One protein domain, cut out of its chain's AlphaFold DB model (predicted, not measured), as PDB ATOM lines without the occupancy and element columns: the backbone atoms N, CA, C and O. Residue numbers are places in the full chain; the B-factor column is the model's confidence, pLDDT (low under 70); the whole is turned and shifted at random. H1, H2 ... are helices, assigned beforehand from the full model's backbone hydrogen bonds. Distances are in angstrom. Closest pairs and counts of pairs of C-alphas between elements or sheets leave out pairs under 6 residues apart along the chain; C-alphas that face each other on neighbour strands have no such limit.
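This is residues 23 to 115 of the 115 residues of an uncharacterized protein of Hypholoma sublateritium (strain FD-334 SS-4) (UniProt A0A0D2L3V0). One long straight helix, H3, makes the longest axis, and the other parts are strung along it: H1 and the short H2 lie near its last third, and H4 turns off at a corner beyond its end. Between H2 and H3 a long link, residues 44 to 66, runs to the far end of the model where H3 begins, and its residues 56 to 62 stick out as a free loop. The printed part has 93 residues with four named helices, H1, H2, H3 and H4 in that order, and no named strand; the class is all helix. The whole is only just extended, close to loose, with a radius of gyration of the C-alphas of 18.8 A, and it is only just flat, spanning 53 by 33 by 19 A.

H1 holds residues 23 to 36 and is 19.8 A long from first to last C-alpha, beginning at C-alpha 23 at (-58.378, 29.350, -58.101). H2 holds residues 40 to 43 and is 5.2 A long. H3, the longest helix with 31 residues, runs 46.1 A through residues 67 to 97, from C-alpha 67 at (-19.172, 10.390, -29.099) to C-alpha 97 at (-53.504, 33.937, -48.886). H4 holds residues 100 to 108, is 12.2 A long and ends at C-alpha 108 at (-65.976, 24.203, -39.746).

H1 and H2 only just touch, and only at the corner by their link, with 3 pairs of C-alphas within 8 A; H1 does so with residues 31 to 34 alone, and the closest C-alphas are those of Ile 34 and Gly 40, 5.5 A apart. H2 touches H3 at residues 86 to 90 alone, the closest C-alphas being those of His 42 and Ala 87 at 6.1 A. H1 and H3 are close but not clearly touching, opposite ways at a shallow tilt of 32 degrees, with the C-alphas of Ile 34 and Val 90 the closest at 7.2 A. H3 and H4 are close but not clearly touching, opposite ways at a steep tilt of 62 degrees, the closest C-alphas being those of Ala 95 and Phe 103 at 7.6 A. H4 is apart from H1 and from H2. In H1 and H4 every O i to N i+4 pair is within hydrogen-bond range, in H3 26 of 27 are, and H2 is too short for such a pair.

The C-alphas farthest apart, those of Val 25 and Ser 61, are 54.5 A apart. The printed part has no cut. The link H2 to H3 is long, with 23 residues; the links H1 to H2 and H3 to H4 are tight. Residues 107 to 113, of which 107 to 108 belong to H4, stand free. Mean pLDDT of the printed part is 79.9; it is under 70 at residues 60, 62 to 65, 67 to 68, 100 and 110 to 115.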
ATOM      1  N   TRP A  23     -59.135  30.523 -58.565       83.50
ATOM      2  CA  TRP A  23     -58.378  29.350 -58.101       83.50
ATOM      3  C   TRP A  23     -57.150  29.033 -58.963       83.50
ATOM      4  O   TRP A  23     -56.059  28.878 -58.426       83.50
ATOM      5  N   VAL A  24     -57.300  28.994 -60.293       83.69
ATOM      6  CA  VAL A  24     -56.192  28.671 -61.218       83.69
ATOM      7  C   VAL A  24     -55.052  29.683 -61.086       83.69
ATOM      8  O   VAL A  24     -53.900  29.305 -60.910       83.69
ATOM      9  N   VAL A  25     -55.381  30.977 -61.095       84.56
ATOM     10  CA  VAL A  25     -54.388  32.056 -60.979       84.56
ATOM     11  C   VAL A  25     -53.736  32.051 -59.596       84.56
ATOM     12  O   VAL A  25     -52.529  32.236 -59.478       84.56
ATOM     13  N   TYR A  26     -54.524  31.820 -58.545       85.94
ATOM     14  CA  TYR A  26     -54.027  31.658 -57.183       85.94
ATOM     15  C   TYR A  26     -53.019  30.509 -57.088       85.94
ATOM     16  O   TYR A  26     -51.918  30.707 -56.575       85.94
ATOM     17  N   TYR A  27     -53.386  29.334 -57.599       84.75
ATOM     18  CA  TYR A  27     -52.579  28.125 -57.515       84.75
ATOM     19  C   TYR A  27     -51.266  28.259 -58.296       84.75
ATOM     20  O   TYR A  27     -50.206  27.965 -57.748       84.75
ATOM     21  N   ASP A  28     -51.308  28.797 -59.518       87.00
ATOM     22  CA  ASP A  28     -50.104  29.024 -60.326       87.00
ATOM     23  C   ASP A  28     -49.153  30.033 -59.661       87.00
ATOM     24  O   ASP A  28     -47.944  29.804 -59.583       87.00
ATOM     25  N   CYS A  29     -49.678  31.136 -59.114       85.44
ATOM     26  CA  CYS A  29     -48.863  32.110 -58.385       85.44
ATOM     27  C   CYS A  29     -48.274  31.526 -57.092       85.44
ATOM     28  O   CYS A  29     -47.127  31.831 -56.749       85.44
ATOM     29  N   LEU A  30     -49.037  30.692 -56.378       86.12
ATOM     30  CA  LEU A  30     -48.565  29.987 -55.189       86.12
ATOM     31  C   LEU A  30     -47.406  29.049 -55.533       86.12
ATOM     32  O   LEU A  30     -46.365  29.125 -54.881       86.12
ATOM     33  N   LEU A  31     -47.559  28.219 -56.570       87.00
ATOM     34  CA  LEU A  31     -46.510  27.314 -57.041       87.00
ATOM     35  C   LEU A  31     -45.232  28.077 -57.390       87.00
ATOM     36  O   LEU A  31     -44.178  27.797 -56.826       87.00
ATOM     37  N   ILE A  32     -45.336  29.112 -58.230       86.69
ATOM     38  CA  ILE A  32     -44.185  29.922 -58.650       86.69
ATOM     39  C   ILE A  32     -43.461  30.536 -57.444       86.69
ATOM     40  O   ILE A  32     -42.231  30.555 -57.399       86.69
ATOM     41  N   SER A  33     -44.199  31.037 -56.448       86.06
ATOM     42  CA  SER A  33     -43.599  31.653 -55.259       86.06
ATOM     43  C   SER A  33     -42.902  30.639 -54.351       86.06
ATOM     44  O   SER A  33     -41.859  30.942 -53.765       86.06
ATOM     45  N   ILE A  34     -43.471  29.444 -54.206       87.81
ATOM     46  CA  ILE A  34     -42.903  28.365 -53.396       87.81
ATOM     47  C   ILE A  34     -41.658  27.783 -54.081       87.81
ATOM     48  O   ILE A  34     -40.626  27.605 -53.428       87.81
ATOM     49  N   ASP A  35     -41.706  27.592 -55.398       87.00
ATOM     50  CA  ASP A  35     -40.573  27.129 -56.201       87.00
ATOM     51  C   ASP A  35     -39.430  28.147 -56.215       87.00
ATOM     52  O   ASP A  35     -38.267  27.776 -56.061       87.00
ATOM     53  N   ALA A  36     -39.738  29.447 -56.295       85.75
ATOM     54  CA  ALA A  36     -38.736  30.510 -56.192       85.75
ATOM     55  C   ALA A  36     -37.999  30.512 -54.837       85.75
ATOM     56  O   ALA A  36     -36.863  30.983 -54.750       85.75
ATOM     57  N   GLN A  37     -38.623  29.977 -53.784       86.44
ATOM     58  CA  GLN A  37     -38.003  29.787 -52.470       86.44
ATOM     59  C   GLN A  37     -37.264  28.445 -52.341       86.44
ATOM     60  O   GLN A  37     -36.605  28.216 -51.327       86.44
ATOM     61  N   GLY A  38     -37.360  27.561 -53.340       87.50
ATOM     62  CA  GLY A  38     -36.824  26.201 -53.283       87.50
ATOM     63  C   GLY A  38     -37.580  25.295 -52.308       87.50
ATOM     64  O   GLY A  38     -36.989  24.367 -51.765       87.50
ATOM     65  N   LEU A  39     -38.860  25.588 -52.044       90.00
ATOM     66  CA  LEU A  39     -39.694  24.878 -51.066       90.00
ATOM     67  C   LEU A  39     -40.790  24.013 -51.713       90.00
ATOM     68  O   LEU A  39     -41.677  23.549 -50.997       90.00
ATOM     69  N   GLY A  40     -40.739  23.790 -53.034       87.50
ATOM     70  CA  GLY A  40     -41.709  22.970 -53.779       87.50
ATOM     71  C   GLY A  40     -41.943  21.602 -53.138       87.50
ATOM     72  O   GLY A  40     -43.087  21.224 -52.885       87.50
ATOM     73  N   ASP A  41     -40.857  20.949 -52.716       88.31
ATOM     74  CA  ASP A  41     -40.885  19.626 -52.086       88.31
ATOM     75  C   ASP A  41     -41.685  19.575 -50.761       88.31
ATOM     76  O   ASP A  41     -42.142  18.518 -50.316       88.31
ATOM     77  N   HIS A  42     -41.834  20.717 -50.071       87.81
ATOM     78  CA  HIS A  42     -42.659  20.832 -48.857       87.81
ATOM     79  C   HIS A  42     -44.143  21.000 -49.177       87.81
ATOM     80  O   HIS A  42     -44.982  20.662 -48.339       87.81
ATOM     81  N   LEU A  43     -44.468  21.540 -50.353       85.44
ATOM     82  CA  LEU A  43     -45.839  21.740 -50.809       85.44
ATOM     83  C   LEU A  43     -46.421  20.457 -51.413       85.44
ATOM     84  O   LEU A  43     -47.565  20.121 -51.116       85.44
ATOM     85  N   ASP A  44     -45.641  19.727 -52.214       85.06
ATOM     86  CA  ASP A  44     -46.058  18.444 -52.799       85.06
ATOM     87  C   ASP A  44     -45.934  17.258 -51.816       85.06
ATOM     88  O   ASP A  44     -46.512  16.191 -52.033       85.06
ATOM     89  N   GLY A  45     -45.221  17.460 -50.703       83.94
ATOM     90  CA  GLY A  45     -45.025  16.470 -49.649       83.94
ATOM     91  C   GLY A  45     -43.942  15.432 -49.949       83.94
ATOM     92  O   GLY A  45     -43.842  14.441 -49.222       83.94
ATOM     93  N   THR A  46     -43.119  15.634 -50.980       87.38
ATOM     94  CA  THR A  46     -41.995  14.746 -51.309       87.38
ATOM     95  C   THR A  46     -40.890  14.801 -50.251       87.38
ATOM     96  O   THR A  46     -40.259  13.777 -49.965       87.38
ATOM     97  N   VAL A  47     -40.687  15.947 -49.587       88.44
ATOM     98  CA  VAL A  47     -39.731  16.058 -48.476       88.44
ATOM     99  C   VAL A  47     -40.325  15.554 -47.159       88.44
ATOM    100  O   VAL A  47     -41.068  16.222 -46.436       88.44
ATOM    101  N   THR A  48     -39.935  14.341 -46.778       88.19
ATOM    102  CA  THR A  48     -40.385  13.739 -45.516       88.19
ATOM    103  C   THR A  48     -39.698  14.345 -44.291       88.19
ATOM    104  O   THR A  48     -38.523  14.722 -44.336       88.19
ATOM    105  N   MET A  49     -40.409  14.364 -43.158       86.75
ATOM    106  CA  MET A  49     -39.825  14.730 -41.866       86.75
ATOM    107  C   MET A  49     -38.602  13.843 -41.567       86.75
ATOM    108  O   MET A  49     -38.708  12.615 -41.647       86.75
ATOM    109  N   PRO A  50     -37.451  14.423 -41.169       88.88
ATOM    110  CA  PRO A  50     -36.281  13.640 -40.797       88.88
ATOM    111  C   PRO A  50     -36.619  12.598 -39.724       88.88
ATOM    112  O   PRO A  50     -37.269  12.910 -38.726       88.88
ATOM    113  N   THR A  51     -36.144  11.366 -39.910       87.50
ATOM    114  CA  THR A  51     -36.336  10.276 -38.943       87.50
ATOM    115  C   THR A  51     -35.279  10.342 -37.846       87.50
ATOM    116  O   THR A  51     -34.104  10.593 -38.127       87.50
ATOM    117  N   ASN A  52     -35.688  10.114 -36.594       83.31
ATOM    118  CA  ASN A  52     -34.766  10.083 -35.466       83.31
ATOM    119  C   ASN A  52     -33.782   8.904 -35.625       83.31
ATOM    120  O   ASN A  52     -34.227   7.756 -35.612       83.31
ATOM    121  N   PRO A  53     -32.463   9.155 -35.742       81.75
ATOM    122  CA  PRO A  53     -31.462   8.101 -35.897       81.75
ATOM    123  C   PRO A  53     -31.291   7.248 -34.637       81.75
ATOM    124  O   PRO A  53     -30.714   6.169 -34.718       81.75
ATOM    125  N   HIS A  54     -31.768   7.723 -33.482       80.19
ATOM    126  CA  HIS A  54     -31.785   6.947 -32.254       80.19
ATOM    127  C   HIS A  54     -33.138   7.077 -31.545       80.19
ATOM    128  O   HIS A  54     -33.316   7.956 -30.693       80.19
ATOM    129  N   PRO A  55     -34.131   6.251 -31.918       74.50
ATOM    130  CA  PRO A  55     -35.395   6.231 -31.203       74.50
ATOM    131  C   PRO A  55     -35.157   5.735 -29.767       74.50
ATOM    132  O   PRO A  55     -34.302   4.866 -29.567       74.50
ATOM    133  N   PRO A  56     -35.873   6.296 -28.777       73.38
ATOM    134  CA  PRO A  56     -35.767   5.845 -27.396       73.38
ATOM    135  C   PRO A  56     -36.111   4.346 -27.296       73.38
ATOM    136  O   PRO A  56     -36.995   3.887 -28.026       73.38
ATOM    137  N   PRO A  57     -35.446   3.576 -26.413       73.12
ATOM    138  CA  PRO A  57     -35.728   2.155 -26.257       73.12
ATOM    139  C   PRO A  57     -37.163   1.946 -25.777       73.12
ATOM    140  O   PRO A  57     -37.606   2.610 -24.837       73.12
ATOM    141  N   THR A  58     -37.875   1.001 -26.386       73.69
ATOM    142  CA  THR A  58     -39.252   0.645 -26.002       73.69
ATOM    143  C   THR A  58     -39.335   0.143 -24.555       73.69
ATOM    144  O   THR A  58     -40.360   0.296 -23.898       73.69
ATOM    145  N   ASP A  59     -38.219  -0.359 -24.030       79.56
ATOM    146  CA  ASP A  59     -38.141  -1.064 -22.751       79.56
ATOM    147  C   ASP A  59     -37.781  -0.128 -21.578       79.56
ATOM    148  O   ASP A  59     -37.500  -0.585 -20.473       79.56
ATOM    149  N   GLY A  60     -37.726   1.191 -21.812       69.44
ATOM    150  CA  GLY A  60     -37.398   2.194 -20.786       69.44
ATOM    151  C   GLY A  60     -35.916   2.255 -20.385       69.44
ATOM    152  O   GLY A  60     -35.559   2.960 -19.443       69.44
ATOM    153  N   SER A  61     -35.049   1.531 -21.096       72.75
ATOM    154  CA  SER A  61     -33.599   1.524 -20.874       72.75
ATOM    155  C   SER A  61     -32.955   2.887 -21.175       72.75
ATOM    156  O   SER A  61     -33.321   3.572 -22.133       72.75
ATOM    157  N   THR A  62     -31.959   3.280 -20.375       63.16
ATOM    158  CA  THR A  62     -31.210   4.526 -20.584       63.16
ATOM    159  C   THR A  62     -30.220   4.374 -21.737       63.16
ATOM    160  O   THR A  62     -29.287   3.572 -21.690       63.16
ATOM    161  N   GLN A  63     -30.390   5.202 -22.766       66.81
ATOM    162  CA  GLN A  63     -29.516   5.243 -23.933       66.81
ATOM    163  C   GLN A  63     -28.197   5.969 -23.634       66.81
ATOM    164  O   GLN A  63     -28.172   7.192 -23.468       66.81
ATOM    165  N   THR A  64     -27.077   5.247 -23.622       63.38
ATOM    166  CA  THR A  64     -25.744   5.865 -23.527       63.38
ATOM    167  C   THR A  64     -25.220   6.187 -24.924       63.38
ATOM    168  O   THR A  64     -24.812   5.301 -25.671       63.38
ATOM    169  N   PHE A  65     -25.215   7.471 -25.281       63.88
ATOM    170  CA  PHE A  65     -24.733   7.935 -26.583       63.88
ATOM    171  C   PHE A  65     -23.200   7.990 -26.640       63.88
ATOM    172  O   PHE A  65     -22.570   8.785 -25.934       63.88
ATOM    173  N   LEU A  66     -22.604   7.206 -27.546       75.69
ATOM    174  CA  LEU A  66     -21.183   7.313 -27.899       75.69
ATOM    175  C   LEU A  66     -20.869   8.682 -28.541       75.69
ATOM    176  O   LEU A  66     -21.754   9.337 -29.099       75.69
ATOM    177  N   ALA A  67     -19.601   9.108 -28.519       69.25
ATOM    178  CA  ALA A  67     -19.172  10.390 -29.099       69.25
ATOM    179  C   ALA A  67     -19.578  10.548 -30.580       69.25
ATOM    180  O   ALA A  67     -20.067  11.605 -30.977       69.25
ATOM    181  N   GLU A  68     -19.474   9.481 -31.373       66.50
ATOM    182  CA  GLU A  68     -19.901   9.465 -32.778       66.50
ATOM    183  C   GLU A  68     -21.420   9.640 -32.928       66.50
ATOM    184  O   GLU A  68     -21.877  10.412 -33.775       66.50
ATOM    185  N   GLN A  69     -22.216   9.036 -32.038       74.00
ATOM    186  CA  GLN A  69     -23.676   9.161 -32.056       74.00
ATOM    187  C   GLN A  69     -24.142  10.580 -31.703       74.00
ATOM    188  O   GLN A  69     -25.131  11.056 -32.260       74.00
ATOM    189  N   LYS A  70     -23.404  11.308 -30.850       77.00
ATOM    190  CA  LYS A  70     -23.695  12.724 -30.556       77.00
ATOM    191  C   LYS A  70     -23.620  13.591 -31.813       77.00
ATOM    192  O   LYS A  70     -24.453  14.479 -31.997       77.00
ATOM    193  N   THR A  71     -22.666  13.323 -32.707       81.81
ATOM    194  CA  THR A  71     -22.552  14.074 -33.969       81.81
ATOM    195  C   THR A  71     -23.729  13.797 -34.908       81.81
ATOM    196  O   THR A  71     -24.248  14.721 -35.538       81.81
ATOM    197  N   THR A  72     -24.209  12.552 -34.944       82.94
ATOM    198  CA  THR A  72     -25.386  12.140 -35.717       82.94
ATOM    199  C   THR A  72     -26.663  12.781 -35.179       82.94
ATOM    200  O   THR A  72     -27.444  13.328 -35.959       82.94
ATOM    201  N   VAL A  73     -26.842  12.820 -33.854       84.25
ATOM    202  CA  VAL A  73     -27.979  13.498 -33.207       84.25
ATOM    203  C   VAL A  73     -27.962  15.002 -33.490       84.25
ATOM    204  O   VAL A  73     -28.995  15.567 -33.841       84.25
ATOM    205  N   LEU A  74     -26.798  15.657 -33.424       86.19
ATOM    206  CA  LEU A  74     -26.674  17.083 -33.754       86.19
ATOM    207  C   LEU A  74     -27.021  17.375 -35.222       86.19
ATOM    208  O   LEU A  74     -27.716  18.349 -35.509       86.19
ATOM    209  N   LYS A  75     -26.567  16.532 -36.160       88.94
ATOM    210  CA  LYS A  75     -26.936  16.645 -37.582       88.94
ATOM    211  C   LYS A  75     -28.443  16.464 -37.778       88.94
ATOM    212  O   LYS A  75     -29.052  17.249 -38.501       88.94
ATOM    213  N   TYR A  76     -29.040  15.477 -37.113       89.69
ATOM    214  CA  TYR A  76     -30.483  15.243 -37.131       89.69
ATOM    215  C   TYR A  76     -31.268  16.449 -36.600       89.69
ATOM    216  O   TYR A  76     -32.162  16.934 -37.285       89.69
ATOM    217  N   GLN A  77     -30.902  16.993 -35.437       88.81
ATOM    218  CA  GLN A  77     -31.582  18.151 -34.848       88.81
ATOM    219  C   GLN A  77     -31.522  19.384 -35.753       88.81
ATOM    220  O   GLN A  77     -32.522  20.087 -35.895       88.81
ATOM    221  N   LYS A  78     -30.372  19.630 -36.396       92.31
ATOM    222  CA  LYS A  78     -30.235  20.712 -37.381       92.31
ATOM    223  C   LYS A  78     -31.182  20.505 -38.561       92.31
ATOM    224  O   LYS A  78     -31.964  21.403 -38.852       92.31
ATOM    225  N   LYS A  79     -31.173  19.314 -39.173       90.69
ATOM    226  CA  LYS A  79     -32.083  18.971 -40.279       90.69
ATOM    227  C   LYS A  79     -33.552  19.106 -39.878       90.69
ATOM    228  O   LYS A  79     -34.330  19.680 -40.624       90.69
ATOM    229  N   LEU A  80     -33.922  18.631 -38.688       90.56
ATOM    230  CA  LEU A  80     -35.289  18.728 -38.178       90.56
ATOM    231  C   LEU A  80     -35.717  20.182 -37.967       90.56
ATOM    232  O   LEU A  80     -36.851  20.536 -38.278       90.56
ATOM    233  N   LYS A  81     -34.829  21.028 -37.432       92.69
ATOM    234  CA  LYS A  81     -35.115  22.454 -37.245       92.69
ATOM    235  C   LYS A  81     -35.340  23.148 -38.588       92.69
ATOM    236  O   LYS A  81     -36.325  23.867 -38.715       92.69
ATOM    237  N   THR A  82     -34.465  22.904 -39.562       92.50
ATOM    238  CA  THR A  82     -34.597  23.438 -40.924       92.50
ATOM    239  C   THR A  82     -35.902  22.982 -41.567       92.50
ATOM    240  O   THR A  82     -36.707  23.828 -41.937       92.50
ATOM    241  N   TRP A  83     -36.186  21.676 -41.557       94.06
ATOM    242  CA  TRP A  83     -37.426  21.130 -42.112       94.06
ATOM    243  C   TRP A  83     -38.675  21.753 -41.466       94.06
ATOM    244  O   TRP A  83     -39.602  22.153 -42.161       94.06
ATOM    245  N   LYS A  84     -38.697  21.908 -40.133       91.50
ATOM    246  CA  LYS A  84     -39.820  22.552 -39.423       91.50
ATOM    247  C   LYS A  84     -39.996  24.019 -39.806       91.50
ATOM    248  O   LYS A  84     -41.127  24.489 -39.867       91.50
ATOM    249  N   GLN A  85     -38.896  24.741 -40.002       90.69
ATOM    250  CA  GLN A  85     -38.925  26.145 -40.398       90.69
ATOM    251  C   GLN A  85     -39.476  26.296 -41.817       90.69
ATOM    252  O   GLN A  85     -40.381  27.094 -42.030       90.69
ATOM    253  N   GLU A  86     -38.969  25.507 -42.757       89.69
ATOM    254  CA  GLU A  86     -39.418  25.488 -44.151       89.69
ATOM    255  C   GLU A  86     -40.906  25.121 -44.249       89.69
ATOM    256  O   GLU A  86     -41.691  25.878 -44.818       89.69
ATOM    257  N   ALA A  87     -41.334  24.055 -43.565       88.69
ATOM    258  CA  ALA A  87     -42.740  23.665 -43.502       88.69
ATOM    259  C   ALA A  87     -43.638  24.757 -42.888       88.69
ATOM    260  O   ALA A  87     -44.792  24.918 -43.286       88.69
ATOM    261  N   ALA A  88     -43.139  25.512 -41.903       87.69
ATOM    262  CA  ALA A  88     -43.882  26.622 -41.312       87.69
ATOM    263  C   ALA A  88     -44.022  27.810 -42.276       87.69
ATOM    264  O   ALA A  88     -45.082  28.431 -42.294       87.69
ATOM    265  N   ILE A  89     -43.001  28.105 -43.090       86.75
ATOM    266  CA  ILE A  89     -43.056  29.159 -44.116       86.75
ATOM    267  C   ILE A  89     -44.148  28.840 -45.139       86.75
ATOM    268  O   ILE A  89     -45.031  29.669 -45.352       86.75
ATOM    269  N   VAL A  90     -44.151  27.619 -45.688       86.75
ATOM    270  CA  VAL A  90     -45.164  27.180 -46.665       86.75
ATOM    271  C   VAL A  90     -46.575  27.273 -46.076       86.75
ATOM    272  O   VAL A  90     -47.474  27.857 -46.682       86.75
ATOM    273  N   LYS A  91     -46.772  26.777 -44.846       84.94
ATOM    274  CA  LYS A  91     -48.064  26.863 -44.143       84.94
ATOM    275  C   LYS A  91     -48.507  28.301 -43.889       84.94
ATOM    276  O   LYS A  91     -49.689  28.600 -44.022       84.94
ATOM    277  N   GLN A  92     -47.581  29.185 -43.524       83.19
ATOM    278  CA  GLN A  92     -47.881  30.591 -43.274       83.19
ATOM    279  C   GLN A  92     -48.295  31.312 -44.559       83.19
ATOM    280  O   GLN A  92     -49.228  32.112 -44.529       83.19
ATOM    281  N   GLN A  93     -47.627  31.030 -45.682       84.19
ATOM    282  CA  GLN A  93     -47.996  31.592 -46.982       84.19
ATOM    283  C   GLN A  93     -49.391  31.130 -47.408       84.19
ATOM    284  O   GLN A  93     -50.235  31.973 -47.699       84.19
ATOM    285  N   LEU A  94     -49.676  29.827 -47.318       81.38
ATOM    286  CA  LEU A  94     -51.015  29.278 -47.548       81.38
ATOM    287  C   LEU A  94     -52.073  29.978 -46.680       81.38
ATOM    288  O   LEU A  94     -53.052  30.507 -47.201       81.38
ATOM    289  N   ALA A  95     -51.851  30.043 -45.365       76.31
ATOM    290  CA  ALA A  95     -52.799  30.639 -44.428       76.31
ATOM    291  C   ALA A  95     -53.034  32.139 -44.678       76.31
ATOM    292  O   ALA A  95     -54.159  32.608 -44.547       76.31
ATOM    293  N   GLY A  96     -51.998  32.895 -45.055       75.69
ATOM    294  CA  GLY A  96     -52.113  34.333 -45.320       75.69
ATOM    295  C   GLY A  96     -52.824  34.685 -46.632       75.69
ATOM    296  O   GLY A  96     -53.227  35.836 -46.821       75.69
ATOM    297  N   MET A  97     -52.962  33.718 -47.541       77.00
ATOM    298  CA  MET A  97     -53.504  33.937 -48.886       77.00
ATOM    299  C   MET A  97     -54.892  33.328 -49.084       77.00
ATOM    300  O   MET A  97     -55.564  33.647 -50.063       77.00
ATOM    301  N   ILE A  98     -55.356  32.509 -48.146       77.94
ATOM    302  CA  ILE A  98     -56.748  32.076 -48.069       77.94
ATOM    303  C   ILE A  98     -57.571  33.212 -47.436       77.94
ATOM    304  O   ILE A  98     -57.123  33.864 -46.495       77.94
ATOM    305  N   SER A  99     -58.767  33.506 -47.960       72.19
ATOM    306  CA  SER A  99     -59.656  34.490 -47.322       72.19
ATOM    307  C   SER A  99     -60.145  33.991 -45.956       72.19
ATOM    308  O   SER A  99     -60.414  32.802 -45.795       72.19
ATOM    309  N   ASP A 100     -60.324  34.889 -44.979       69.88
ATOM    310  CA  ASP A 100     -60.782  34.527 -43.623       69.88
ATOM    311  C   ASP A 100     -62.085  33.710 -43.656       69.88
ATOM    312  O   ASP A 100     -62.248  32.745 -42.913       69.88
ATOM    313  N   THR A 101     -62.992  34.042 -44.579       71.44
ATOM    314  CA  THR A 101     -64.238  33.301 -44.812       71.44
ATOM    315  C   THR A 101     -63.981  31.851 -45.220       71.44
ATOM    316  O   THR A 101     -64.646  30.946 -44.720       71.44
ATOM    317  N   LEU A 102     -63.032  31.612 -46.128       72.00
ATOM    318  CA  LEU A 102     -62.691  30.270 -46.591       72.00
ATOM    319  C   LEU A 102     -61.914  29.498 -45.513       72.00
ATOM    320  O   LEU A 102     -62.176  28.322 -45.291       72.00
ATOM    321  N   PHE A 103     -61.034  30.176 -44.771       72.19
ATOM    322  CA  PHE A 103     -60.331  29.597 -43.628       72.19
ATOM    323  C   PHE A 103     -61.304  29.120 -42.540       72.19
ATOM    324  O   PHE A 103     -61.197  27.993 -42.060       72.19
ATOM    325  N   LEU A 104     -62.303  29.941 -42.195       75.94
ATOM    326  CA  LEU A 104     -63.357  29.568 -41.251       75.94
ATOM    327  C   LEU A 104     -64.202  28.403 -41.772       75.94
ATOM    328  O   LEU A 104     -64.487  27.487 -41.005       75.94
ATOM    329  N   LYS A 105     -64.562  28.393 -43.066       73.25
ATOM    330  CA  LYS A 105     -65.257  27.254 -43.691       73.25
ATOM    331  C   LYS A 105     -64.450  25.965 -43.544       73.25
ATOM    332  O   LYS A 105     -64.997  24.986 -43.062       73.25
ATOM    333  N   ILE A 106     -63.155  25.981 -43.865       71.06
ATOM    334  CA  ILE A 106     -62.274  24.810 -43.731       71.06
ATOM    335  C   ILE A 106     -62.195  24.331 -42.273       71.06
ATOM    336  O   ILE A 106     -62.208  23.130 -42.030       71.06
ATOM    337  N   GLN A 107     -62.160  25.240 -41.291       72.00
ATOM    338  CA  GLN A 107     -62.186  24.863 -39.869       72.00
ATOM    339  C   GLN A 107     -63.530  24.294 -39.400       72.00
ATOM    340  O   GLN A 107     -63.563  23.512 -38.450       72.00
ATOM    341  N   LEU A 108     -64.631  24.703 -40.030       73.00
ATOM    342  CA  LEU A 108     -65.976  24.203 -39.746       73.00
ATOM    343  C   LEU A 108     -66.232  22.821 -40.363       73.00
ATOM    344  O   LEU A 108     -67.172  22.147 -39.942       73.00
ATOM    345  N   LEU A 109     -65.415  22.392 -41.330       73.06
ATOM    346  CA  LEU A 109     -65.536  21.074 -41.938       73.06
ATOM    347  C   LEU A 109     -64.944  20.000 -41.007       73.06
ATOM    348  O   LEU A 109     -63.768  20.073 -40.644       73.06
ATOM    349  N   PRO A 110     -65.719  18.966 -40.628       66.19
ATOM    350  CA  PRO A 110     -65.250  17.894 -39.752       66.19
ATOM    351  C   PRO A 110     -64.170  17.022 -40.408       66.19
ATOM    352  O   PRO A 110     -63.410  16.349 -39.707       66.19
ATOM    353  N   THR A 111     -64.081  17.030 -41.743       54.00
ATOM    354  CA  THR A 111     -63.136  16.206 -42.504       54.00
ATOM    355  C   THR A 111     -62.695  16.866 -43.809       54.00
ATOM    356  O   THR A 111     -63.501  17.437 -44.531       54.00
ATOM    357  N   VAL A 112     -61.421  16.671 -44.176       53.06
ATOM    358  CA  VAL A 112     -60.792  17.178 -45.420       53.06
ATOM    359  C   VAL A 112     -61.495  16.702 -46.703       53.06
ATOM    360  O   VAL A 112     -61.363  17.337 -47.737       53.06
ATOM    361  N   LYS A 113     -62.268  15.609 -46.648       50.78
ATOM    362  CA  LYS A 113     -63.073  15.116 -47.782       50.78
ATOM    363  C   LYS A 113     -64.244  16.028 -48.170       50.78
ATOM    364  O   LYS A 113     -64.858  15.777 -49.199       50.78
ATOM    365  N   GLU A 114     -64.599  16.983 -47.317       49.25
ATOM    366  CA  GLU A 114     -65.744  17.878 -47.512       49.25
ATOM    367  C   GLU A 114     -65.339  19.270 -48.028       49.25
ATOM    368  O   GLU A 114     -66.200  20.140 -48.148       49.25
ATOM    369  N   ILE A 115     -64.040  19.470 -48.302       53.16
ATOM    370  CA  ILE A 115     -63.504  20.601 -49.076       53.16
ATOM    371  C   ILE A 115     -63.703  20.277 -50.555       53.16
ATOM    372  O   ILE A 115     -64.261  21.137 -51.264       53.16
TER     373      ILE A 115